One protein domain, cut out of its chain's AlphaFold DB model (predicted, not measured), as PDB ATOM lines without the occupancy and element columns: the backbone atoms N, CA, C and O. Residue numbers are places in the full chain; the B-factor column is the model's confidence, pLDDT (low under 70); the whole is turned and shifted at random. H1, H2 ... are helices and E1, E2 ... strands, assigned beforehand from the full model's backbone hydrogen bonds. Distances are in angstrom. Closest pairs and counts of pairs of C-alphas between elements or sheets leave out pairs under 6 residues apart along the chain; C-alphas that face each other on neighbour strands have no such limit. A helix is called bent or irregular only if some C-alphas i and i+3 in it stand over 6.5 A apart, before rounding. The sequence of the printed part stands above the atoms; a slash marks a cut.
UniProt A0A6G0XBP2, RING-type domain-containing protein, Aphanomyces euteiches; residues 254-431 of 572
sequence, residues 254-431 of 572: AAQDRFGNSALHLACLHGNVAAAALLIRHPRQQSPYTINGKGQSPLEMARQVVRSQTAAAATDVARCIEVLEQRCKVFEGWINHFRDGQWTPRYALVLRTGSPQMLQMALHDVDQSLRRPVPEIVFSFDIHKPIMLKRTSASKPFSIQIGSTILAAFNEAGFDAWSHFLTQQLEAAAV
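What this domain is: This is residues 254 to 431 of the 572 residues of the protein "RING-type domain-containing protein" of Aphanomyces euteiches (UniProt A0A6G0XBP2). The model has two lobes: a strongly curled sheet of seven strands, like part of a barrel, with the helix H5 packed on it, and a cluster of four helices, H1 to H4, made of two helical hairpins side by side. H4 joins the lobes, for its last turns graze the sheet and E1 follows it directly. The printed part has 178 residues, with five named helices and seven named strands in the order H1 H2 H3 H4 E1 E2 E3 E4 E5 E6 E7 H5; the class is mixed, helices and strands. The sheet runs E4 E3 E2 E1 E7 E6 E5, antiparallel throughout. The whole is compact by its radius of gyration of the C-alphas, 17.4 A, yet elongated in outline, with spans of 57 by 34 by 25 A.

How they stand to each other: The sheet holds two meanders, runs of strands in which each is the antiparallel neighbour of the one before: E1, residues 329 to 339, E2, residues 342 to 352, E3, residues 358 to 364, and E4, residues 377 to 382; then E5, residues 388 to 390, E6, residues 399 to 402, and E7, residues 405 to 408. E1 and E2 form a hairpin, with N 335 and O 346 2.9 A apart. E3 pairs with E2 through N 362 and O 349, 2.8 A, and E4 with E3 through N 361 and O 379, 2.8 A. E1, of the first meander, and E7, of the second, are antiparallel neighbours, with N 336 and O 408 2.8 A apart, within hydrogen-bond range. E7 and E6 pair through N 407 and O 400, 2.8 A, and E6 and E5 through N 401 and O 388, 2.9 A. E4 and E5 are the edge strands. The sheet is strongly twisted and curled: the way across it turns by 117 degrees. E1 bends by 67 degrees at residue 333 and E2 by 59 degrees at residue 345. H5, residues 412 to 430, is on the sheet; its closest C-alphas to E1 are those of Ala 429 and Val 330, 6.0 A. H5 is irregular, with C-alphas 424 and 427 7.6 A apart, and has a kink of 55 degrees near residue 424. H4, residues 311 to 328, only grazes the sheet with residues 322 to 328; the C-alphas of Cys 328 and Leu 351 are its closest to E2, 5.1 A. H3, residues 298 to 308, forms a helical hairpin with H4, at a shallow tilt of 23 degrees, closest at the C-alphas of Val 306 and Ala 314, 5.0 A. H2, residues 273 to 281, touches H4 the same way at a shallow tilt of 10 degrees, closest at the C-alphas of Val 273 and Cys 320, 5.0 A. H1, residues 263 to 269, forms a helical hairpin with H2, closest at the C-alphas of Ala 267 and Ala 276, 5.4 A. H1 also touches H3, closest at the C-alphas of His 265 and Pro 298, 4.5 A. H5 touches no helix. Every O i to N i+4 pair is within hydrogen-bond range in H1, H2 and H3; 12 of 14 are in H4 and 12 of 15 in H5.

Where its parts are: E2 is 29.2 A long, E1 25.4 A, E3 19.6 A and E4 16.7 A. H5 is 25.2 A long, H4 25.1 A and H3 15.3 A. C-alpha 263, where H1 begins, is at (-24.587, -48.738, 28.951); C-alpha 329, where E1 begins, at (-27.277, -43.428, 8.997); C-alpha 430, where H5 ends, at (-22.604, -34.298, 9.433).

The domain as a whole: The two C-alphas farthest apart, those of Arg 258 and Ala 394, are 58.9 A apart. The printed part, residues 254 to 431, has no cut. The long links are H2 to H3, residues 282 to 297, and E3 to E4, residues 365 to 376; within the second, residues 366 to 367 pair with residues 370 to 371, antiparallel. The mean pLDDT of the printed part is 80.3; 23 residues are under 70, among them residues 310 to 313 and 390 to 398.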
ATOM      1  N   ALA A 254     -25.069 -41.916  30.984       79.56
ATOM      2  CA  ALA A 254     -23.628 -41.748  30.752       79.56
ATOM      3  C   ALA A 254     -22.686 -42.478  31.739       79.56
ATOM      4  O   ALA A 254     -21.476 -42.279  31.655       79.56
ATOM      5  N   ALA A 255     -23.203 -43.298  32.660       83.50
ATOM      6  CA  ALA A 255     -22.366 -44.109  33.540       83.50
ATOM      7  C   ALA A 255     -21.453 -45.054  32.734       83.50
ATOM      8  O   ALA A 255     -21.840 -45.558  31.671       83.50
ATOM      9  N   GLN A 256     -20.246 -45.277  33.249       88.12
ATOM     10  CA  GLN A 256     -19.225 -46.128  32.644       88.12
ATOM     11  C   GLN A 256     -18.683 -47.117  33.675       88.12
ATOM     12  O   GLN A 256     -18.504 -46.750  34.834       88.12
ATOM     13  N   ASP A 257     -18.403 -48.344  33.236       88.31
ATOM     14  CA  ASP A 257     -17.684 -49.330  34.048       88.31
ATOM     15  C   ASP A 257     -16.189 -48.963  34.189       88.31
ATOM     16  O   ASP A 257     -15.691 -48.008  33.580       88.31
ATOM     17  N   ARG A 258     -15.421 -49.759  34.945       87.88
ATOM     18  CA  ARG A 258     -13.963 -49.561  35.100       87.88
ATOM     19  C   ARG A 258     -13.162 -49.605  33.791       87.88
ATOM     20  O   ARG A 258     -12.011 -49.174  33.761       87.88
ATOM     21  N   PHE A 259     -13.726 -50.175  32.729       86.12
ATOM     22  CA  PHE A 259     -13.113 -50.261  31.405       86.12
ATOM     23  C   PHE A 259     -13.557 -49.106  30.491       86.12
ATOM     24  O   PHE A 259     -13.176 -49.064  29.317       86.12
ATOM     25  N   GLY A 260     -14.352 -48.165  31.006       87.00
ATOM     26  CA  GLY A 260     -14.929 -47.056  30.255       87.00
ATOM     27  C   GLY A 260     -16.109 -47.465  29.368       87.00
ATOM     28  O   GLY A 260     -16.538 -46.672  28.532       87.00
ATOM     29  N   ASN A 261     -16.629 -48.689  29.486       90.00
ATOM     30  CA  ASN A 261     -17.781 -49.128  28.707       90.00
ATOM     31  C   ASN A 261     -19.041 -48.463  29.247       90.00
ATOM     32  O   ASN A 261     -19.375 -48.564  30.424       90.00
ATOM     33  N   SER A 262     -19.763 -47.807  28.351       90.31
ATOM     34  CA  SER A 262     -21.068 -47.235  28.649       90.31
ATOM     35  C   SER A 262     -22.180 -48.293  28.613       90.31
ATOM     36  O   SER A 262     -21.997 -49.393  28.090       90.31
ATOM     37  N   ALA A 263     -23.375 -47.928  29.081       90.31
ATOM     38  CA  ALA A 263     -24.587 -48.738  28.951       90.31
ATOM     39  C   ALA A 263     -24.808 -49.289  27.522       90.31
ATOM     40  O   ALA A 263     -25.125 -50.465  27.350       90.31
ATOM     41  N   LEU A 264     -24.572 -48.468  26.491       90.38
ATOM     42  CA  LEU A 264     -24.719 -48.870  25.090       90.38
ATOM     43  C   LEU A 264     -23.634 -49.862  24.639       90.38
ATOM     44  O   LEU A 264     -23.930 -50.775  23.873       90.38
ATOM     45  N   HIS A 265     -22.404 -49.743  25.153       91.00
ATOM     46  CA  HIS A 265     -21.354 -50.737  24.908       91.00
ATOM     47  C   HIS A 265     -21.738 -52.103  25.479       91.00
ATOM     48  O   HIS A 265     -21.613 -53.108  24.784       91.00
ATOM     49  N   LEU A 266     -22.244 -52.143  26.717       90.56
ATOM     50  CA  LEU A 266     -22.661 -53.392  27.360       90.56
ATOM     51  C   LEU A 266     -23.847 -54.037  26.634       90.56
ATOM     52  O   LEU A 266     -23.835 -55.244  26.401       90.56
ATOM     53  N   ALA A 267     -24.833 -53.241  26.209       90.50
ATOM     54  CA  ALA A 267     -25.949 -53.742  25.409       90.50
ATOM     55  C   ALA A 267     -25.461 -54.403  24.105       90.50
ATOM     56  O   ALA A 267     -25.929 -55.478  23.738       90.50
ATOM     57  N   CYS A 268     -24.473 -53.805  23.435       90.69
ATOM     58  CA  CYS A 268     -23.852 -54.373  22.240       90.69
ATOM     59  C   CYS A 268     -22.996 -55.610  22.526       90.69
ATOM     60  O   CYS A 268     -23.057 -56.571  21.765       90.69
ATOM     61  N   LEU A 269     -22.223 -55.606  23.613       89.44
ATOM     62  CA  LEU A 269     -21.356 -56.718  24.009       89.44
ATOM     63  C   LEU A 269     -22.153 -57.995  24.295       89.44
ATOM     64  O   LEU A 269     -21.726 -59.085  23.920       89.44
ATOM     65  N   HIS A 270     -23.311 -57.847  24.940       87.69
ATOM     66  CA  HIS A 270     -24.183 -58.954  25.331       87.69
ATOM     67  C   HIS A 270     -25.316 -59.236  24.330       87.69
ATOM     68  O   HIS A 270     -26.145 -60.101  24.590       87.69
ATOM     69  N   GLY A 271     -25.383 -58.518  23.200       87.50
ATOM     70  CA  GLY A 271     -26.439 -58.707  22.194       87.50
ATOM     71  C   GLY A 271     -27.842 -58.315  22.676       87.50
ATOM     72  O   GLY A 271     -28.840 -58.789  22.148       87.50
ATOM     73  N   ASN A 272     -27.958 -57.448  23.681       89.56
ATOM     74  CA  ASN A 272     -29.245 -57.025  24.220       89.56
ATOM     75  C   ASN A 272     -29.884 -55.931  23.340       89.56
ATOM     76  O   ASN A 272     -29.799 -54.733  23.632       89.56
ATOM     77  N   VAL A 273     -30.534 -56.360  22.253       90.50
ATOM     78  CA  VAL A 273     -31.156 -55.487  21.238       90.50
ATOM     79  C   VAL A 273     -32.188 -54.543  21.850       90.50
ATOM     80  O   VAL A 273     -32.224 -53.357  21.525       90.50
ATOM     81  N   ALA A 274     -33.015 -55.058  22.760       89.50
ATOM     82  CA  ALA A 274     -34.073 -54.287  23.393       89.50
ATOM     83  C   ALA A 274     -33.507 -53.182  24.301       89.50
ATOM     84  O   ALA A 274     -33.979 -52.047  24.236       89.50
ATOM     85  N   ALA A 275     -32.443 -53.457  25.066       89.38
ATOM     86  CA  ALA A 275     -31.762 -52.409  25.830       89.38
ATOM     87  C   ALA A 275     -31.067 -51.380  24.924       89.38
ATOM     88  O   ALA A 275     -31.149 -50.184  25.198       89.38
ATOM     89  N   ALA A 276     -30.429 -51.808  23.828       90.31
ATOM     90  CA  ALA A 276     -29.815 -50.884  22.871       90.31
ATOM     91  C   ALA A 276     -30.859 -49.940  22.246       90.31
ATOM     92  O   ALA A 276     -30.659 -48.724  22.208       90.31
ATOM     93  N   ALA A 277     -32.004 -50.484  21.821       88.81
ATOM     94  CA  ALA A 277     -33.115 -49.703  21.283       88.81
ATOM     95  C   ALA A 277     -33.691 -48.727  22.319       88.81
ATOM     96  O   ALA A 277     -33.961 -47.572  21.987       88.81
ATOM     97  N   LEU A 278     -33.834 -49.162  23.574       88.50
ATOM     98  CA  LEU A 278     -34.294 -48.316  24.672       88.50
ATOM     99  C   LEU A 278     -33.343 -47.129  24.880       88.50
ATOM    100  O   LEU A 278     -33.780 -45.980  24.844       88.50
ATOM    101  N   LEU A 279     -32.038 -47.380  25.017       86.12
ATOM    102  CA  LEU A 279     -31.029 -46.343  25.272       86.12
ATOM    103  C   LEU A 279     -30.930 -45.294  24.156       86.12
ATOM    104  O   LEU A 279     -30.651 -44.127  24.436       86.12
ATOM    105  N   ILE A 280     -31.146 -45.698  22.903       84.38
ATOM    106  CA  ILE A 280     -31.103 -44.801  21.739       84.38
ATOM    107  C   ILE A 280     -32.392 -43.979  21.608       84.38
ATOM    108  O   ILE A 280     -32.355 -42.867  21.084       84.38
ATOM    109  N   ARG A 281     -33.535 -44.504  22.065       82.19
ATOM    110  CA  ARG A 281     -34.838 -43.821  21.981       82.19
ATOM    111  C   ARG A 281     -35.140 -42.943  23.193       82.19
ATOM    112  O   ARG A 281     -35.922 -42.004  23.071       82.19
ATOM    113  N   HIS A 282     -34.547 -43.241  24.346       78.69
ATOM    114  CA  HIS A 282     -34.815 -42.539  25.597       78.69
ATOM    115  C   HIS A 282     -34.421 -41.048  25.515       78.69
ATOM    116  O   HIS A 282     -33.388 -40.749  24.931       78.69
ATOM    117  N   PRO A 283     -35.146 -40.092  26.134       64.62
ATOM    118  CA  PRO A 283     -34.842 -38.653  26.038       64.62
ATOM    119  C   PRO A 283     -33.409 -38.274  26.442       64.62
ATOM    120  O   PRO A 283     -32.836 -37.321  25.924       64.62
ATOM    121  N   ARG A 284     -32.807 -39.052  27.352       68.44
ATOM    122  CA  ARG A 284     -31.398 -38.936  27.773       68.44
ATOM    123  C   ARG A 284     -30.481 -39.836  26.933       68.44
ATOM    124  O   ARG A 284     -29.740 -40.641  27.500       68.44
ATOM    125  N   GLN A 285     -30.584 -39.743  25.605       69.50
ATOM    126  CA  GLN A 285     -29.886 -40.628  24.662       69.50
ATOM    127  C   GLN A 285     -28.388 -40.685  24.959       69.50
ATOM    128  O   GLN A 285     -27.749 -39.661  25.209       69.50
ATOM    129  N   GLN A 286     -27.813 -41.885  24.890       73.00
ATOM    130  CA  GLN A 286     -26.364 -41.999  24.795       73.00
ATOM    131  C   GLN A 286     -25.917 -41.710  23.370       73.00
ATOM    132  O   GLN A 286     -26.517 -42.190  22.408       73.00
ATOM    133  N   SER A 287     -24.818 -40.973  23.245       74.75
ATOM    134  CA  SER A 287     -24.162 -40.825  21.956       74.75
ATOM    135  C   SER A 287     -23.640 -42.195  21.492       74.75
ATOM    136  O   SER A 287     -22.856 -42.819  22.209       74.75
ATOM    137  N   PRO A 288     -24.000 -42.662  20.283       75.94
ATOM    138  CA  PRO A 288     -23.428 -43.876  19.703       75.94
ATOM    139  C   PRO A 288     -21.936 -43.726  19.351       75.94
ATOM    140  O   PRO A 288     -21.313 -44.679  18.885       75.94
ATOM    141  N   TYR A 289     -21.352 -42.546  19.588       79.00
ATOM    142  CA  TYR A 289     -19.942 -42.222  19.364       79.00
ATOM    143  C   TYR A 289     -19.117 -42.186  20.653       79.00
ATOM    144  O   TYR A 289     -17.928 -41.885  20.591       79.00
ATOM    145  N   THR A 290     -19.713 -42.459  21.822       82.25
ATOM    146  CA  THR A 290     -18.941 -42.537  23.072       82.25
ATOM    147  C   THR A 290     -17.832 -43.564  22.921       82.25
ATOM    148  O   THR A 290     -18.117 -44.688  22.526       82.25
ATOM    149  N   ILE A 291     -16.597 -43.207  23.253       87.06
ATOM    150  CA  ILE A 291     -15.471 -44.141  23.224       87.06
ATOM    151  C   ILE A 291     -15.250 -44.745  24.609       87.06
ATOM    152  O   ILE A 291     -15.309 -44.033  25.613       87.06
ATOM    153  N   ASN A 292     -15.003 -46.050  24.667       88.56
ATOM    154  CA  ASN A 292     -14.586 -46.717  25.899       88.56
ATOM    155  C   ASN A 292     -13.082 -46.538  26.174       88.56
ATOM    156  O   ASN A 292     -12.350 -45.939  25.383       88.56
ATOM    157  N   GLY A 293     -12.581 -47.117  27.271       85.38
ATOM    158  CA  GLY A 293     -11.162 -47.058  27.644       85.38
ATOM    159  C   GLY A 293     -10.207 -47.732  26.646       85.38
ATOM    160  O   GLY A 293      -9.005 -47.487  26.691       85.38
ATOM    161  N   LYS A 294     -10.725 -48.543  25.713       85.19
ATOM    162  CA  LYS A 294      -9.968 -49.133  24.594       85.19
ATOM    163  C   LYS A 294     -10.013 -48.278  23.318       85.19
ATOM    164  O   LYS A 294      -9.435 -48.677  22.311       85.19
ATOM    165  N   GLY A 295     -10.692 -47.129  23.340       86.38
ATOM    166  CA  GLY A 295     -10.847 -46.242  22.184       86.38
ATOM    167  C   GLY A 295     -11.870 -46.726  21.152       86.38
ATOM    168  O   GLY A 295     -11.773 -46.360  19.984       86.38
ATOM    169  N   GLN A 296     -12.827 -47.564  21.550       86.94
ATOM    170  CA  GLN A 296     -13.827 -48.160  20.660       86.94
ATOM    171  C   GLN A 296     -15.196 -47.535  20.905       86.94
ATOM    172  O   GLN A 296     -15.535 -47.272  22.054       86.94
ATOM    173  N   SER A 297     -15.979 -47.329  19.845       89.56
ATOM    174  CA  SER A 297     -17.398 -46.972  19.961       89.56
ATOM    175  C   SER A 297     -18.266 -48.222  20.182       89.56
ATOM    176  O   SER A 297     -17.825 -49.327  19.848       89.56
ATOM    177  N   PRO A 298     -19.525 -48.086  20.653       88.75
ATOM    178  CA  PRO A 298     -20.458 -49.207  20.769       88.75
ATOM    179  C   PRO A 298     -20.634 -49.963  19.449       88.75
ATOM    180  O   PRO A 298     -20.658 -51.192  19.434       88.75
ATOM    181  N   LEU A 299     -20.679 -49.233  18.327       89.00
ATOM    182  CA  LEU A 299     -20.792 -49.816  16.991       89.00
ATOM    183  C   LEU A 299     -19.549 -50.631  16.605       89.00
ATOM    184  O   LEU A 299     -19.682 -51.737  16.082       89.00
ATOM    185  N   GLU A 300     -18.342 -50.115  16.866       88.06
ATOM    186  CA  GLU A 300     -17.113 -50.849  16.538       88.06
ATOM    187  C   GLU A 300     -16.915 -52.061  17.453       88.06
ATOM    188  O   GLU A 300     -16.512 -53.127  16.989       88.06
ATOM    189  N   MET A 301     -17.278 -51.937  18.731       89.31
ATOM    190  CA  MET A 301     -17.298 -53.066  19.656       89.31
ATOM    191  C   MET A 301     -18.245 -54.164  19.164       89.31
ATOM    192  O   MET A 301     -17.828 -55.315  19.075       89.31
ATOM    193  N   ALA A 302     -19.481 -53.822  18.787       89.38
ATOM    194  CA  ALA A 302     -20.444 -54.789  18.258       89.38
ATOM    195  C   ALA A 302     -19.892 -55.519  17.021       89.38
ATOM    196  O   ALA A 302     -19.946 -56.746  16.935       89.38
ATOM    197  N   ARG A 303     -19.274 -54.780  16.087       89.88
ATOM    198  CA  ARG A 303     -18.624 -55.360  14.899       89.88
ATOM    199  C   ARG A 303     -17.477 -56.298  15.267       89.88
ATOM    200  O   ARG A 303     -17.353 -57.365  14.670       89.88
ATOM    201  N   GLN A 304     -16.642 -55.933  16.238       88.31
ATOM    202  CA  GLN A 304     -15.564 -56.803  16.706       88.31
ATOM    203  C   GLN A 304     -16.097 -58.073  17.373       88.31
ATOM    204  O   GLN A 304     -15.569 -59.157  17.128       88.31
ATOM    205  N   VAL A 305     -17.157 -57.953  18.170       87.69
ATOM    206  CA  VAL A 305     -17.798 -59.088  18.833       87.69
ATOM    207  C   VAL A 305     -18.321 -60.082  17.796       87.69
ATOM    208  O   VAL A 305     -17.957 -61.254  17.866       87.69
ATOM    209  N   VAL A 306     -19.044 -59.613  16.772       87.62
ATOM    210  CA  VAL A 306     -19.529 -60.459  15.664       87.62
ATOM    211  C   VAL A 306     -18.382 -61.144  14.912       87.62
ATOM    212  O   VAL A 306     -18.523 -62.298  14.521       87.62
ATOM    213  N   ARG A 307     -17.225 -60.487  14.746       85.06
ATOM    214  CA  ARG A 307     -16.032 -61.115  14.136       85.06
ATOM    215  C   ARG A 307     -15.430 -62.233  15.000       85.06
ATOM    216  O   ARG A 307     -14.742 -63.094  14.464       85.06
ATOM    217  N   SER A 308     -15.640 -62.190  16.317       81.88
ATOM    218  CA  SER A 308     -15.017 -63.100  17.292       81.88
ATOM    219  C   SER A 308     -15.927 -64.225  17.807       81.88
ATOM    220  O   SER A 308     -15.414 -65.233  18.288       81.88
ATOM    221  N   GLN A 309     -17.252 -64.067  17.734       75.31
ATOM    222  CA  GLN A 309     -18.236 -65.013  18.280       75.31
ATOM    223  C   GLN A 309     -18.786 -65.995  17.230       75.31
ATOM    224  O   GLN A 309     -18.673 -65.793  16.023       75.31
ATOM    225  N   THR A 310     -19.410 -67.077  17.706       60.84
ATOM    226  CA  THR A 310     -20.092 -68.096  16.891       60.84
ATOM    227  C   THR A 310     -21.490 -67.635  16.435       60.84
ATOM    228  O   THR A 310     -22.079 -66.713  17.000       60.84
ATOM    229  N   ALA A 311     -22.042 -68.285  15.401       60.66
ATOM    230  CA  ALA A 311     -23.190 -67.803  14.614       60.66
ATOM    231  C   ALA A 311     -24.474 -67.436  15.402       60.66
ATOM    232  O   ALA A 311     -25.209 -66.547  14.979       60.66
ATOM    233  N   ALA A 312     -24.753 -68.083  16.540       57.94
ATOM    234  CA  ALA A 312     -25.985 -67.844  17.300       57.94
ATOM    235  C   ALA A 312     -25.964 -66.501  18.056       57.94
ATOM    236  O   ALA A 312     -26.814 -65.651  17.810       57.94
ATOM    237  N   ALA A 313     -24.952 -66.264  18.900       60.22
ATOM    238  CA  ALA A 313     -24.794 -65.000  19.634       60.22
ATOM    239  C   ALA A 313     -24.489 -63.816  18.694       60.22
ATOM    240  O   ALA A 313     -24.893 -62.681  18.944       60.22
ATOM    241  N   ALA A 314     -23.867 -64.098  17.544       72.88
ATOM    242  CA  ALA A 314     -23.648 -63.113  16.496       72.88
ATOM    243  C   ALA A 314     -24.954 -62.534  15.916       72.88
ATOM    244  O   ALA A 314     -24.931 -61.404  15.433       72.88
ATOM    245  N   THR A 315     -26.083 -63.255  15.970       82.19
ATOM    246  CA  THR A 315     -27.353 -62.792  15.377       82.19
ATOM    247  C   THR A 315     -27.964 -61.636  16.172       82.19
ATOM    248  O   THR A 315     -28.395 -60.643  15.586       82.19
ATOM    249  N   ASP A 316     -27.957 -61.711  17.502       85.19
ATOM    250  CA  ASP A 316     -28.507 -60.639  18.336       85.19
ATOM    251  C   ASP A 316     -27.574 -59.423  18.382       85.19
ATOM    252  O   ASP A 316     -28.025 -58.283  18.266       85.19
ATOM    253  N   VAL A 317     -26.256 -59.642  18.406       87.12
ATOM    254  CA  VAL A 317     -25.284 -58.546  18.264       87.12
ATOM    255  C   VAL A 317     -25.386 -57.891  16.877       87.12
ATOM    256  O   VAL A 317     -25.293 -56.668  16.770       87.12
ATOM    257  N   ALA A 318     -25.647 -58.659  15.814       87.69
ATOM    258  CA  ALA A 318     -25.900 -58.117  14.478       87.69
ATOM    259  C   ALA A 318     -27.147 -57.222  14.440       87.69
ATOM    260  O   ALA A 318     -27.108 -56.141  13.855       87.69
ATOM    261  N   ARG A 319     -28.225 -57.602  15.132       88.50
ATOM    262  CA  ARG A 319     -29.402 -56.734  15.290       88.50
ATOM    263  C   ARG A 319     -29.075 -55.457  16.067       88.50
ATOM    264  O   ARG A 319     -29.559 -54.389  15.702       88.50
ATOM    265  N   CYS A 320     -28.211 -55.517  17.086       88.25
ATOM    266  CA  CYS A 320     -27.724 -54.305  17.759       88.25
ATOM    267  C   CYS A 320     -26.976 -53.368  16.793       88.25
ATOM    268  O   CYS A 320     -27.148 -52.151  16.873       88.25
ATOM    269  N   ILE A 321     -26.173 -53.918  15.870       89.56
ATOM    270  CA  ILE A 321     -25.492 -53.137  14.823       89.56
ATOM    271  C   ILE A 321     -26.518 -52.407  13.957       89.56
ATOM    272  O   ILE A 321     -26.374 -51.208  13.738       89.56
ATOM    273  N   GLU A 322     -27.577 -53.087  13.519       88.00
ATOM    274  CA  GLU A 322     -28.625 -52.472  12.699       88.00
ATOM    275  C   GLU A 322     -29.324 -51.320  13.424       88.00
ATOM    276  O   GLU A 322     -29.493 -50.247  12.846       88.00
ATOM    277  N   VAL A 323     -29.679 -51.496  14.700       88.75
ATOM    278  CA  VAL A 323     -30.317 -50.439  15.502       88.75
ATOM    279  C   VAL A 323     -29.406 -49.209  15.618       88.75
ATOM    280  O   VAL A 323     -29.864 -48.077  15.447       88.75
ATOM    281  N   LEU A 324     -28.110 -49.416  15.867       87.81
ATOM    282  CA  LEU A 324     -27.129 -48.330  15.928       87.81
ATOM    283  C   LEU A 324     -26.930 -47.647  14.574       87.81
ATOM    284  O   LEU A 324     -26.863 -46.418  14.496       87.81
ATOM    285  N   GLU A 325     -26.847 -48.427  13.501       88.00
ATOM    286  CA  GLU A 325     -26.686 -47.905  12.150       88.00
ATOM    287  C   GLU A 325     -27.901 -47.085  11.731       88.00
ATOM    288  O   GLU A 325     -27.707 -45.999  11.201       88.00
ATOM    289  N   GLN A 326     -29.131 -47.498  12.049       85.12
ATOM    290  CA  GLN A 326     -30.330 -46.698  11.763       85.12
ATOM    291  C   GLN A 326     -30.291 -45.319  12.433       85.12
ATOM    292  O   GLN A 326     -30.756 -44.341  11.850       85.12
ATOM    293  N   ARG A 327     -29.695 -45.203  13.626       83.50
ATOM    294  CA  ARG A 327     -29.545 -43.908  14.311       83.50
ATOM    295  C   ARG A 327     -28.457 -43.024  13.696       83.50
ATOM    296  O   ARG A 327     -28.586 -41.796  13.704       83.50
ATOM    297  N   CYS A 328     -27.380 -43.635  13.209       84.00
ATOM    298  CA  CYS A 328     -26.208 -42.941  12.668       84.00
ATOM    299  C   CYS A 328     -26.273 -42.714  11.154       84.00
ATOM    300  O   CYS A 328     -25.497 -41.905  10.639       84.00
ATOM    301  N   LYS A 329     -27.146 -43.440  10.451       88.25
ATOM    302  CA  LYS A 329     -27.277 -43.428   8.997       88.25
ATOM    303  C   LYS A 329     -27.750 -42.069   8.519       88.25
ATOM    304  O   LYS A 329     -28.700 -41.490   9.038       88.25
ATOM    305  N   VAL A 330     -27.070 -41.598   7.486       87.12
ATOM    306  CA  VAL A 330     -27.408 -40.373   6.771       87.12
ATOM    307  C   VAL A 330     -27.805 -40.690   5.339       87.12
ATOM    308  O   VAL A 330     -28.769 -40.138   4.822       87.12
ATOM    309  N   PHE A 331     -27.064 -41.593   4.704       86.38
ATOM    310  CA  PHE A 331     -27.278 -41.957   3.318       86.38
ATOM    311  C   PHE A 331     -26.987 -43.439   3.125       86.38
ATOM    312  O   PHE A 331     -26.105 -44.001   3.779       86.38
ATOM    313  N   GLU A 332     -27.731 -44.072   2.229       88.12
ATOM    314  CA  GLU A 332     -27.488 -45.442   1.814       88.12
ATOM    315  C   GLU A 332     -27.717 -45.594   0.324       88.12
ATOM    316  O   GLU A 332     -28.560 -44.925  -0.272       88.12
ATOM    317  N   GLY A 333     -26.963 -46.495  -0.279       85.00
ATOM    318  CA  GLY A 333     -27.127 -46.790  -1.681       85.00
ATOM    319  C   GLY A 333     -26.142 -47.839  -2.132       85.00
ATOM    320  O   GLY A 333     -25.133 -48.122  -1.488       85.00
ATOM    321  N   TRP A 334     -26.423 -48.409  -3.289       84.31
ATOM    322  CA  TRP A 334     -25.466 -49.275  -3.936       84.31
ATOM    323  C   TRP A 334     -24.309 -48.420  -4.475       84.31
ATOM    324  O   TRP A 334     -24.542 -47.396  -5.128       84.31
ATOM    325  N   ILE A 335     -23.067 -48.895  -4.306       84.50
ATOM    326  CA  ILE A 335     -21.925 -48.434  -5.118       84.50
ATOM    327  C   ILE A 335     -21.052 -49.596  -5.630       84.50
ATOM    328  O   ILE A 335     -20.989 -50.650  -5.005       84.50
ATOM    329  N   ASN A 336     -20.362 -49.430  -6.759       81.81
ATOM    330  CA  ASN A 336     -19.345 -50.377  -7.215       81.81
ATOM    331  C   ASN A 336     -17.965 -49.974  -6.683       81.81
ATOM    332  O   ASN A 336     -17.572 -48.809  -6.764       81.81
ATOM    333  N   HIS A 337     -17.208 -50.950  -6.193       82.19
ATOM    334  CA  HIS A 337     -15.826 -50.771  -5.753       82.19
ATOM    335  C   HIS A 337     -14.874 -51.499  -6.708       82.19
ATOM    336  O   HIS A 337     -15.094 -52.671  -7.030       82.19
ATOM    337  N   PHE A 338     -13.839 -50.798  -7.180       75.56
ATOM    338  CA  PHE A 338     -12.838 -51.359  -8.084       75.56
ATOM    339  C   PHE A 338     -11.694 -51.988  -7.293       75.56
ATOM    340  O   PHE A 338     -10.964 -51.287  -6.591       75.56
ATOM    341  N   ARG A 339     -11.515 -53.304  -7.429       70.62
ATOM    342  CA  ARG A 339     -10.433 -54.051  -6.781       70.62
ATOM    343  C   ARG A 339      -9.931 -55.145  -7.718       70.62
ATOM    344  O   ARG A 339     -10.727 -55.782  -8.397       70.62
ATOM    345  N   ASP A 340      -8.614 -55.327  -7.785       72.12
ATOM    346  CA  ASP A 340      -7.955 -56.394  -8.558       72.12
ATOM    347  C   ASP A 340      -8.390 -56.473 -10.038       72.12
ATOM    348  O   ASP A 340      -8.497 -57.543 -10.631       72.12
ATOM    349  N   GLY A 341      -8.660 -55.317 -10.655       69.56
ATOM    350  CA  GLY A 341      -9.075 -55.234 -12.058       69.56
ATOM    351  C   GLY A 341     -10.564 -55.490 -12.312       69.56
ATOM    352  O   GLY A 341     -10.986 -55.435 -13.467       69.56
ATOM    353  N   GLN A 342     -11.371 -55.730 -11.273       78.06
ATOM    354  CA  GLN A 342     -12.804 -56.004 -11.387       78.06
ATOM    355  C   GLN A 342     -13.653 -55.034 -10.554       78.06
ATOM    356  O   GLN A 342     -13.255 -54.555  -9.492       78.06
ATOM    357  N   TRP A 343     -14.856 -54.739 -11.053       78.38
ATOM    358  CA  TRP A 343     -15.865 -53.968 -10.329       78.38
ATOM    359  C   TRP A 343     -16.778 -54.916  -9.563       78.38
ATOM    360  O   TRP A 343     -17.397 -55.792 -10.162       78.38
ATOM    361  N   THR A 344     -16.882 -54.716  -8.250       81.31
ATOM    362  CA  THR A 344     -17.784 -55.498  -7.393       81.31
ATOM    363  C   THR A 344     -18.886 -54.606  -6.824       81.31
ATOM    364  O   THR A 344     -18.569 -53.525  -6.312       81.31
ATOM    365  N   PRO A 345     -20.166 -55.014  -6.908       83.00
ATOM    366  CA  PRO A 345     -21.265 -54.267  -6.316       83.00
ATOM    367  C   PRO A 345     -21.239 -54.410  -4.799       83.00
ATOM    368  O   PRO A 345     -21.167 -55.517  -4.273       83.00
ATOM    369  N   ARG A 346     -21.318 -53.282  -4.100       86.19
ATOM    370  CA  ARG A 346     -21.312 -53.196  -2.641       86.19
ATOM    371  C   ARG A 346     -22.485 -52.353  -2.167       86.19
ATOM    372  O   ARG A 346     -22.889 -51.393  -2.828       86.19
ATOM    373  N   TYR A 347     -23.008 -52.686  -0.996       88.38
ATOM    374  CA  TYR A 347     -23.990 -51.844  -0.326       88.38
ATOM    375  C   TYR A 347     -23.265 -50.836   0.563       88.38
ATOM    376  O   TYR A 347     -22.571 -51.228   1.500       88.38
ATOM    377  N   ALA A 348     -23.386 -49.548   0.257       88.12
ATOM    378  CA  ALA A 348     -22.710 -48.490   0.991       88.12
ATOM    379  C   ALA A 348     -23.661 -47.818   1.984       88.12
ATOM    380  O   ALA A 348     -24.750 -47.371   1.626       88.12
ATOM    381  N   LEU A 349     -23.201 -47.701   3.226       90.44
ATOM    382  CA  LEU A 349     -23.820 -46.906   4.275       90.44
ATOM    383  C   LEU A 349     -22.915 -45.738   4.633       90.44
ATOM    384  O   LEU A 349     -21.747 -45.938   4.961       90.44
ATOM    385  N   VAL A 350     -23.466 -44.531   4.630       88.81
ATOM    386  CA  VAL A 350     -22.799 -43.339   5.149       88.81
ATOM    387  C   VAL A 350     -23.349 -43.047   6.539       88.81
ATOM    388  O   VAL A 350     -24.543 -42.798   6.721       88.81
ATOM    389  N   LEU A 351     -22.454 -43.096   7.517       89.19
ATOM    390  CA  LEU A 351     -22.720 -42.963   8.937       89.19
ATOM    391  C   LEU A 351     -22.029 -41.708   9.481       89.19
ATOM    392  O   LEU A 351     -20.901 -41.374   9.107       89.19
ATOM    393  N   ARG A 352     -22.690 -41.034  10.418       86.12
ATOM    394  CA  ARG A 352     -22.075 -39.992  11.250       86.12
ATOM    395  C   ARG A 352     -21.008 -40.603  12.165       86.12
ATOM    396  O   ARG A 352     -21.133 -41.753  12.577       86.12
ATOM    397  N   THR A 353     -19.980 -39.824  12.504       76.00
ATOM    398  CA  THR A 353     -18.866 -40.264  13.374       76.00
ATOM    399  C   THR A 353     -18.813 -39.545  14.724       76.00
ATOM    400  O   THR A 353     -17.913 -39.795  15.520       76.00
ATOM    401  N   GLY A 354     -19.755 -38.631  14.978       71.56
ATOM    402  CA  GLY A 354     -19.736 -37.730  16.132       71.56
ATOM    403  C   GLY A 354     -18.852 -36.493  15.947       71.56
ATOM    404  O   GLY A 354     -18.916 -35.583  16.766       71.56
ATOM    405  N   SER A 355     -18.070 -36.424  14.864       76.06
ATOM    406  CA  SER A 355     -17.397 -35.201  14.426       76.06
ATOM    407  C   SER A 355     -18.224 -34.503  13.343       76.06
ATOM    408  O   SER A 355     -18.636 -35.171  12.391       76.06
ATOM    409  N   PRO A 356     -18.411 -33.172  13.413       74.62
ATOM    410  CA  PRO A 356     -19.074 -32.422  12.353       74.62
ATOM    411  C   PRO A 356     -18.220 -32.329  11.083       74.62
ATOM    412  O   PRO A 356     -18.725 -31.879  10.070       74.62
ATOM    413  N   GLN A 357     -16.945 -32.732  11.121       80.44
ATOM    414  CA  GLN A 357     -16.020 -32.633   9.984       80.44
ATOM    415  C   GLN A 357     -15.851 -33.957   9.229       80.44
ATOM    416  O   GLN A 357     -15.278 -33.979   8.144       80.44
ATOM    417  N   MET A 358     -16.302 -35.075   9.801       83.06
ATOM    418  CA  MET A 358     -15.986 -36.407   9.285       83.06
ATOM    419  C   MET A 358     -17.234 -37.281   9.195       83.06
ATOM    420  O   MET A 358     -17.962 -37.474  10.172       83.06
ATOM    421  N   LEU A 359     -17.417 -37.909   8.040       88.00
ATOM    422  CA  LEU A 359     -18.377 -38.990   7.847       88.00
ATOM    423  C   LEU A 359     -17.630 -40.302   7.630       88.00
ATOM    424  O   LEU A 359     -16.495 -40.323   7.155       88.00
ATOM    425  N   GLN A 360     -18.267 -41.407   7.992       89.25
ATOM    426  CA  GLN A 360     -17.754 -42.749   7.764       89.25
ATOM    427  C   GLN A 360     -18.592 -43.415   6.684       89.25
ATOM    428  O   GLN A 360     -19.813 -43.452   6.786       89.25
ATOM    429  N   MET A 361     -17.943 -43.979   5.670       89.69
ATOM    430  CA  MET A 361     -18.600 -44.864   4.719       89.69
ATOM    431  C   MET A 361     -18.213 -46.310   5.004       89.69
ATOM    432  O   MET A 361     -17.031 -46.649   5.076       89.69
ATOM    433  N   ALA A 362     -19.226 -47.149   5.163       89.62
ATOM    434  CA  ALA A 362     -19.116 -48.580   5.366       89.62
ATOM    435  C   ALA A 362     -19.643 -49.299   4.119       89.62
ATOM    436  O   ALA A 362     -20.802 -49.130   3.743       89.62
ATOM    437  N   LEU A 363     -18.789 -50.082   3.463       89.25
ATOM    438  CA  LEU A 363     -19.140 -50.908   2.313       89.25
ATOM    439  C   LEU A 363     -19.348 -52.348   2.777       89.25
ATOM    440  O   LEU A 363     -18.459 -52.971   3.368       89.25
ATOM    441  N   HIS A 364     -20.531 -52.870   2.490       89.69
ATOM    442  CA  HIS A 364     -20.962 -54.207   2.857       89.69
ATOM    443  C   HIS A 364     -21.063 -55.099   1.624       89.69
ATOM    444  O   HIS A 364     -21.506 -54.664   0.555       89.69
ATOM    445  N   ASP A 365     -20.710 -56.366   1.817       87.06
ATOM    446  CA  ASP A 365     -21.126 -57.430   0.914       87.06
ATOM    447  C   ASP A 365     -22.580 -57.809   1.142       87.06
ATOM    448  O   ASP A 365     -23.117 -57.711   2.254       87.06
ATOM    449  N   VAL A 366     -23.196 -58.266   0.059       81.00
ATOM    450  CA  VAL A 366     -24.558 -58.774   0.050       81.00
ATOM    451  C   VAL A 366     -24.514 -60.219  -0.411       81.00
ATOM    452  O   VAL A 366     -24.206 -60.493  -1.569       81.00
ATOM    453  N   ASP A 367     -24.860 -61.130   0.492       74.12
ATOM    454  CA  ASP A 367     -25.023 -62.547   0.184       74.12
ATOM    455  C   ASP A 367     -26.511 -62.873   0.174       74.12
ATOM    456  O   ASP A 367     -27.232 -62.499   1.095       74.12
ATOM    457  N   GLN A 368     -26.989 -63.589  -0.847       73.19
ATOM    458  CA  GLN A 368     -28.387 -64.050  -0.911       73.19
ATOM    459  C   GLN A 368     -29.425 -62.922  -0.703       73.19
ATOM    460  O   GLN A 368     -30.503 -63.145  -0.161       73.19
ATOM    461  N   SER A 369     -29.117 -61.704  -1.164       70.81
ATOM    462  CA  SER A 369     -29.927 -60.482  -0.979       70.81
ATOM    463  C   SER A 369     -29.981 -59.919   0.450       70.81
ATOM    464  O   SER A 369     -30.709 -58.957   0.688       70.81
ATOM    465  N   LEU A 370     -29.195 -60.457   1.386       76.88
ATOM    466  CA  LEU A 370     -29.049 -59.936   2.743       76.88
ATOM    467  C   LEU A 370     -27.678 -59.280   2.921       76.88
ATOM    468  O   LEU A 370     -26.633 -59.824   2.560       76.88
ATOM    469  N   ARG A 371     -27.688 -58.075   3.491       83.50
ATOM    470  CA  ARG A 371     -26.473 -57.332   3.819       83.50
ATOM    471  C   ARG A 371     -25.761 -58.009   4.988       83.50
ATOM    472  O   ARG A 371     -26.375 -58.232   6.030       83.50
ATOM    473  N   ARG A 372     -24.455 -58.263   4.860       83.50
ATOM    474  CA  ARG A 372     -23.653 -58.733   5.999       83.50
ATOM    475  C   ARG A 372     -23.605 -57.658   7.097       83.50
ATOM    476  O   ARG A 372     -23.353 -56.494   6.779       83.50
ATOM    477  N   PRO A 373     -23.767 -58.017   8.383       80.00
ATOM    478  CA  PRO A 373     -23.813 -57.040   9.474       80.00
ATOM    479  C   PRO A 373     -22.476 -56.319   9.682       80.00
ATOM    480  O   PRO A 373     -22.439 -55.160  10.088       80.00
ATOM    481  N   VAL A 374     -21.362 -56.978   9.364       85.06
ATOM    482  CA  VAL A 374     -20.026 -56.390   9.455       85.06
ATOM    483  C   VAL A 374     -19.589 -55.905   8.068       85.06
ATOM    484  O   VAL A 374     -19.579 -56.708   7.133       85.06
ATOM    485  N   PRO A 375     -19.213 -54.624   7.914       87.88
ATOM    486  CA  PRO A 375     -18.663 -54.122   6.658       87.88
ATOM    487  C   PRO A 375     -17.273 -54.704   6.386       87.88
ATOM    488  O   PRO A 375     -16.476 -54.880   7.314       87.88
ATOM    489  N   GLU A 376     -16.968 -54.958   5.111       84.69
ATOM    490  CA  GLU A 376     -15.619 -55.368   4.694       84.69
ATOM    491  C   GLU A 376     -14.682 -54.159   4.672       84.69
ATOM    492  O   GLU A 376     -13.540 -54.235   5.123       84.69
ATOM    493  N   ILE A 377     -15.180 -53.027   4.172       84.38
ATOM    494  CA  ILE A 377     -14.394 -51.810   4.007       84.38
ATOM    495  C   ILE A 377     -15.077 -50.694   4.776       84.38
ATOM    496  O   ILE A 377     -16.254 -50.408   4.574       84.38
ATOM    497  N   VAL A 378     -14.318 -50.038   5.643       87.62
ATOM    498  CA  VAL A 378     -14.768 -48.860   6.371       87.62
ATOM    499  C   VAL A 378     -13.696 -47.803   6.243       87.62
ATOM    500  O   VAL A 378     -12.535 -48.056   6.560       87.62
ATOM    501  N   PHE A 379     -14.074 -46.615   5.793       86.44
ATOM    502  CA  PHE A 379     -13.172 -45.474   5.806       86.44
ATOM    503  C   PHE A 379     -13.918 -44.195   6.133       86.44
ATOM    504  O   PHE A 379     -15.103 -44.038   5.838       86.44
ATOM    505  N   SER A 380     -13.192 -43.276   6.755       87.06
ATOM    506  CA  SER A 380     -13.695 -41.953   7.087       87.06
ATOM    507  C   SER A 380     -13.198 -40.947   6.065       87.06
ATOM    508  O   SER A 380     -12.054 -41.025   5.610       87.06
ATOM    509  N   PHE A 381     -14.046 -39.995   5.710       84.44
ATOM    510  CA  PHE A 381     -13.701 -38.924   4.791       84.44
ATOM    511  C   PHE A 381     -14.170 -37.576   5.337       84.44
ATOM    512  O   PHE A 381     -15.131 -37.489   6.100       84.44
ATOM    513  N   ASP A 382     -13.411 -36.548   4.972       82.19
ATOM    514  CA  ASP A 382     -13.578 -35.173   5.432       82.19
ATOM    515  C   ASP A 382     -14.600 -34.466   4.545       82.19
ATOM    516  O   ASP A 382     -14.482 -34.515   3.317       82.19
ATOM    517  N   ILE A 383     -15.586 -33.821   5.164       82.31
ATOM    518  CA  ILE A 383     -16.651 -33.126   4.437       82.31
ATOM    519  C   ILE A 383     -16.151 -31.887   3.686       82.31
ATOM    520  O   ILE A 383     -16.767 -31.479   2.706       82.31
ATOM    521  N   HIS A 384     -15.032 -31.297   4.115       75.88
ATOM    522  CA  HIS A 384     -14.481 -30.078   3.523       75.88
ATOM    523  C   HIS A 384     -13.470 -30.364   2.412       75.88
ATOM    524  O   HIS A 384     -13.034 -29.446   1.710       75.88
ATOM    525  N   LYS A 385     -13.070 -31.627   2.226       76.31
ATOM    526  CA  LYS A 385     -12.173 -31.987   1.127       76.31
ATOM    527  C   LYS A 385     -12.960 -32.083  -0.177       76.31
ATOM    528  O   LYS A 385     -13.998 -32.739  -0.211       76.31
ATOM    529  N   PRO A 386     -12.451 -31.496  -1.273       68.38
ATOM    530  CA  PRO A 386     -13.115 -31.592  -2.562       68.38
ATOM    531  C   PRO A 386     -13.186 -33.058  -2.999       68.38
ATOM    532  O   PRO A 386     -12.163 -33.729  -3.160       68.38
ATOM    533  N   ILE A 387     -14.409 -33.551  -3.185       77.31
ATOM    534  CA  ILE A 387     -14.670 -34.890  -3.707       77.31
ATOM    535  C   ILE A 387     -14.657 -34.813  -5.229       77.31
ATOM    536  O   ILE A 387     -15.394 -34.042  -5.843       77.31
ATOM    537  N   MET A 388     -13.796 -35.613  -5.852       69.31
ATOM    538  CA  MET A 388     -13.636 -35.597  -7.300       69.31
ATOM    539  C   MET A 388     -14.722 -36.452  -7.951       69.31
ATOM    540  O   MET A 388     -14.701 -37.681  -7.862       69.31
ATOM    541  N   LEU A 389     -15.646 -35.789  -8.646       72.81
ATOM    542  CA  LEU A 389     -16.689 -36.422  -9.447       72.81
ATOM    543  C   LEU A 389     -16.277 -36.417 -10.920       72.81
ATOM    544  O   LEU A 389     -16.003 -35.367 -11.501       72.81
ATOM    545  N   LYS A 390     -16.221 -37.597 -11.539       67.31
ATOM    546  CA  LYS A 390     -15.882 -37.758 -12.956       67.31
ATOM    547  C   LYS A 390     -17.064 -38.372 -13.690       67.31
ATOM    548  O   LYS A 390     -17.310 -39.577 -13.615       67.31
ATOM    549  N   ARG A 391     -17.766 -37.526 -14.445       65.62
ATOM    550  CA  ARG A 391     -18.770 -37.940 -15.429       65.62
ATOM    551  C   ARG A 391     -18.029 -38.302 -16.716       65.62
ATOM    552  O   ARG A 391     -17.477 -37.428 -17.379       65.62
ATOM    553  N   THR A 392     -17.907 -39.587 -17.019       58.00
ATOM    554  CA  THR A 392     -17.198 -40.055 -18.217       58.00
ATOM    555  C   THR A 392     -18.134 -40.243 -19.407       58.00
ATOM    556  O   THR A 392     -19.328 -40.475 -19.244       58.00
ATOM    557  N   SER A 393     -17.573 -40.140 -20.617       52.84
ATOM    558  CA  SER A 393     -18.238 -40.483 -21.878       52.84
ATOM    559  C   SER A 393     -18.557 -41.983 -21.970       52.84
ATOM    560  O   SER A 393     -18.052 -42.774 -21.175       52.84
ATOM    561  N   ALA A 394     -19.374 -42.345 -22.967       51.59
ATOM    562  CA  ALA A 394     -20.110 -43.601 -23.193       51.59
ATOM    563  C   ALA A 394     -19.421 -44.970 -22.939       51.59
ATOM    564  O   ALA A 394     -20.082 -45.993 -23.076       51.59
ATOM    565  N   SER A 395     -18.135 -45.039 -22.572       48.25
ATOM    566  CA  SER A 395     -17.387 -46.285 -22.339       48.25
ATOM    567  C   SER A 395     -16.738 -46.437 -20.953       48.25
ATOM    568  O   SER A 395     -16.093 -47.457 -20.709       48.25
ATOM    569  N   LYS A 396     -16.876 -45.474 -20.025       55.00
ATOM    570  CA  LYS A 396     -16.334 -45.593 -18.653       55.00
ATOM    571  C   LYS A 396     -17.413 -45.310 -17.598       55.00
ATOM    572  O   LYS A 396     -18.193 -44.378 -17.790       55.00
ATOM    573  N   PRO A 397     -17.450 -46.065 -16.483       57.94
ATOM    574  CA  PRO A 397     -18.472 -45.897 -15.455       57.94
ATOM    575  C   PRO A 397     -18.315 -44.557 -14.728       57.94
ATOM    576  O   PRO A 397     -17.194 -44.091 -14.507       57.94
ATOM    577  N   PHE A 398     -19.439 -43.947 -14.347       69.38
ATOM    578  CA  PHE A 398     -19.458 -42.715 -13.561       69.38
ATOM    579  C   PHE A 398     -18.679 -42.923 -12.262       69.38
ATOM    580  O   PHE A 398     -19.053 -43.776 -11.460       69.38
ATOM    581  N   SER A 399     -17.593 -42.176 -12.055       71.50
ATOM    582  CA  SER A 399     -16.671 -42.434 -10.944       71.50
ATOM    583  C   SER A 399     -16.660 -41.311  -9.916       71.50
ATOM    584  O   SER A 399     -16.728 -40.124 -10.237       71.50
ATOM    585  N   ILE A 400     -16.570 -41.727  -8.659       74.38
ATOM    586  CA  ILE A 400     -16.512 -40.905  -7.460       74.38
ATOM    587  C   ILE A 400     -15.206 -41.275  -6.770       74.38
ATOM    588  O   ILE A 400     -15.002 -42.427  -6.387       74.38
ATOM    589  N   GLN A 401     -14.300 -40.316  -6.637       71.00
ATOM    590  CA  GLN A 401     -13.034 -40.537  -5.954       71.00
ATOM    591  C   GLN A 401     -13.039 -39.806  -4.615       71.00
ATOM    592  O   GLN A 401     -13.101 -38.576  -4.563       71.00
ATOM    593  N   ILE A 402     -12.937 -40.585  -3.538       74.19
ATOM    594  CA  ILE A 402     -12.833 -40.090  -2.164       74.19
ATOM    595  C   ILE A 402     -11.455 -40.500  -1.642       74.19
ATOM    596  O   ILE A 402     -11.198 -41.669  -1.359       74.19
ATOM    597  N   GLY A 403     -10.536 -39.534  -1.567       73.25
ATOM    598  CA  GLY A 403      -9.139 -39.800  -1.224       73.25
ATOM    599  C   GLY A 403      -8.459 -40.728  -2.240       73.25
ATOM    600  O   GLY A 403      -8.366 -40.405  -3.429       73.25
ATOM    601  N   SER A 404      -7.967 -41.875  -1.766       71.25
ATOM    602  CA  SER A 404      -7.336 -42.919  -2.585       71.25
ATOM    603  C   SER A 404      -8.323 -43.941  -3.159       71.25
ATOM    604  O   SER A 404      -7.947 -44.705  -4.046       71.25
ATOM    605  N   THR A 405      -9.571 -43.961  -2.684       75.81
ATOM    606  CA  THR A 405     -10.562 -44.962  -3.086       75.81
ATOM    607  C   THR A 405     -11.349 -44.474  -4.296       75.81
ATOM    608  O   THR A 405     -11.948 -43.394  -4.271       75.81
ATOM    609  N   ILE A 406     -11.364 -45.285  -5.356       74.62
ATOM    610  CA  ILE A 406     -12.180 -45.050  -6.549       74.62
ATOM    611  C   ILE A 406     -13.439 -45.901  -6.441       74.62
ATOM    612  O   ILE A 406     -13.384 -47.128  -6.352       74.62
ATOM    613  N   LEU A 407     -14.579 -45.229  -6.479       77.75
ATOM    614  CA  LEU A 407     -15.899 -45.832  -6.472       77.75
ATOM    615  C   LEU A 407     -16.596 -45.501  -7.787       77.75
ATOM    616  O   LEU A 407     -16.299 -44.481  -8.410       77.75
ATOM    617  N   ALA A 408     -17.523 -46.345  -8.217       71.31
ATOM    618  CA  ALA A 408     -18.359 -46.064  -9.372       71.31
ATOM    619  C   ALA A 408     -19.838 -46.180  -9.037       71.31
ATOM    620  O   ALA A 408     -20.271 -47.125  -8.381       71.31
ATOM    621  N   ALA A 409     -20.617 -45.230  -9.539       63.69
ATOM    622  CA  ALA A 409     -22.065 -45.318  -9.521       63.69
ATOM    623  C   ALA A 409     -22.557 -46.240 -10.649       63.69
ATOM    624  O   ALA A 409     -21.940 -46.342 -11.710       63.69
ATOM    625  N   PHE A 410     -23.674 -46.927 -10.407       67.00
ATOM    626  CA  PHE A 410     -24.218 -47.950 -11.310       67.00
ATOM    627  C   PHE A 410     -24.757 -47.394 -12.620       67.00
ATOM    628  O   PHE A 410     -24.570 -47.982 -13.681       67.00
ATOM    629  N   ASN A 411     -25.479 -46.288 -12.522       67.50
ATOM    630  CA  ASN A 411     -26.192 -45.641 -13.604       67.50
ATOM    631  C   ASN A 411     -26.212 -44.133 -13.344       67.50
ATOM    632  O   ASN A 411     -25.752 -43.660 -12.303       67.50
ATOM    633  N   GLU A 412     -26.750 -43.388 -14.299       70.38
ATOM    634  CA  GLU A 412     -26.840 -41.934 -14.212       70.38
ATOM    635  C   GLU A 412     -27.661 -41.484 -12.995       70.38
ATOM    636  O   GLU A 412     -27.179 -40.680 -12.210       70.38
ATOM    637  N   ALA A 413     -28.813 -42.111 -12.733       72.56
ATOM    638  CA  ALA A 413     -29.649 -41.790 -11.572       72.56
ATOM    639  C   ALA A 413     -28.943 -42.027 -10.221       72.56
ATOM    640  O   ALA A 413     -29.046 -41.218  -9.302       72.56
ATOM    641  N   GLY A 414     -28.198 -43.127 -10.090       73.94
ATOM    642  CA  GLY A 414     -27.396 -43.414  -8.905       73.94
ATOM    643  C   GLY A 414     -26.238 -42.433  -8.767       73.94
ATOM    644  O   GLY A 414     -25.958 -41.971  -7.664       73.94
ATOM    645  N   PHE A 415     -25.591 -42.072  -9.877       77.69
ATOM    646  CA  PHE A 415     -24.555 -41.044  -9.875       77.69
ATOM    647  C   PHE A 415     -25.114 -39.695  -9.439       77.69
ATOM    648  O   PHE A 415     -24.491 -39.036  -8.617       77.69
ATOM    649  N   ASP A 416     -26.293 -39.317  -9.924       77.25
ATOM    650  CA  ASP A 416     -26.957 -38.072  -9.557       77.25
ATOM    651  C   ASP A 416     -27.346 -38.061  -8.075       77.25
ATOM    652  O   ASP A 416     -27.090 -37.071  -7.393       77.25
ATOM    653  N   ALA A 417     -27.863 -39.172  -7.537       80.00
ATOM    654  CA  ALA A 417     -28.183 -39.299  -6.114       80.00
ATOM    655  C   ALA A 417     -26.936 -39.162  -5.223       80.00
ATOM    656  O   ALA A 417     -26.923 -38.368  -4.280       80.00
ATOM    657  N   TRP A 418     -25.864 -39.892  -5.546       83.06
ATOM    658  CA  TRP A 418     -24.595 -39.800  -4.822       83.06
ATOM    659  C   TRP A 418     -23.938 -38.427  -4.987       83.06
ATOM    660  O   TRP A 418     -23.442 -37.864  -4.018       83.06
ATOM    661  N   SER A 419     -23.955 -37.858  -6.192       79.69
ATOM    662  CA  SER A 419     -23.432 -36.520  -6.487       79.69
ATOM    663  C   SER A 419     -24.170 -35.457  -5.681       79.69
ATOM    664  O   SER A 419     -23.540 -34.643  -5.008       79.69
ATOM    665  N   HIS A 420     -25.503 -35.501  -5.675       82.44
ATOM    666  CA  HIS A 420     -26.338 -34.591  -4.901       82.44
ATOM    667  C   HIS A 420     -26.042 -34.700  -3.403       82.44
ATOM    668  O   HIS A 420     -25.818 -33.685  -2.742       82.44
ATOM    669  N   PHE A 421     -25.963 -35.922  -2.869       83.69
ATOM    670  CA  PHE A 421     -25.602 -36.140  -1.471       83.69
ATOM    671  C   PHE A 421     -24.217 -35.559  -1.133       83.69
ATOM    672  O   PHE A 421     -24.087 -34.755  -0.209       83.69
ATOM    673  N   LEU A 422     -23.199 -35.914  -1.922       80.25
ATOM    674  CA  LEU A 422     -21.801 -35.546  -1.681       80.25
ATOM    675  C   LEU A 422     -21.502 -34.058  -1.901       80.25
ATOM    676  O   LEU A 422     -20.500 -33.571  -1.387       80.25
ATOM    677  N   THR A 423     -22.344 -33.335  -2.643       75.69
ATOM    678  CA  THR A 423     -22.128 -31.909  -2.945       75.69
ATOM    679  C   THR A 423     -23.044 -30.972  -2.169       75.69
ATOM    680  O   THR A 423     -22.600 -29.895  -1.783       75.69
ATOM    681  N   GLN A 424     -24.305 -31.346  -1.939       72.81
ATOM    682  CA  GLN A 424     -25.312 -30.433  -1.379       72.81
ATOM    683  C   GLN A 424     -25.722 -30.782   0.047       72.81
ATOM    684  O   GLN A 424     -26.119 -29.898   0.801       72.81
ATOM    685  N   GLN A 425     -25.645 -32.058   0.432       77.69
ATOM    686  CA  GLN A 425     -26.163 -32.511   1.725       77.69
ATOM    687  C   GLN A 425     -25.074 -32.881   2.726       77.69
ATOM    688  O   GLN A 425     -25.399 -33.125   3.880       77.69
ATOM    689  N   LEU A 426     -23.800 -32.881   2.328       78.69
ATOM    690  CA  LEU A 426     -22.700 -33.397   3.141       78.69
ATOM    691  C   LEU A 426     -22.502 -32.662   4.476       78.69
ATOM    692  O   LEU A 426     -22.334 -33.295   5.516       78.69
ATOM    693  N   GLU A 427     -22.563 -31.330   4.456       75.00
ATOM    694  CA  GLU A 427     -22.406 -30.511   5.664       75.00
ATOM    695  C   GLU A 427     -23.618 -30.652   6.593       75.00
ATOM    696  O   GLU A 427     -23.471 -30.867   7.794       75.00
ATOM    697  N   ALA A 428     -24.829 -30.611   6.029       75.56
ATOM    698  CA  ALA A 428     -26.068 -30.808   6.782       75.56
ATOM    699  C   ALA A 428     -26.163 -32.226   7.374       75.56
ATOM    700  O   ALA A 428     -26.665 -32.421   8.478       75.56
ATOM    701  N   ALA A 429     -25.650 -33.215   6.647       73.00
ATOM    702  CA  ALA A 429     -25.584 -34.613   7.038       73.00
ATOM    703  C   ALA A 429     -24.690 -34.861   8.255       73.00
ATOM    704  O   ALA A 429     -25.014 -35.717   9.085       73.00
ATOM    705  N   ALA A 430     -23.573 -34.139   8.354       71.00
ATOM    706  CA  ALA A 430     -22.604 -34.298   9.433       71.00
ATOM    707  C   ALA A 430     -23.124 -33.786  10.784       71.00
ATOM    708  O   ALA A 430     -22.704 -34.284  11.830       71.00
ATOM    709  N   VAL A 431     -24.074 -32.846  10.776       68.06
ATOM    710  CA  VAL A 431     -24.716 -32.341  11.993       68.06
ATOM    711  C   VAL A 431     -25.735 -33.365  12.507       68.06
ATOM    712  O   VAL A 431     -26.589 -33.843  11.756       68.06
TER     713      VAL A 431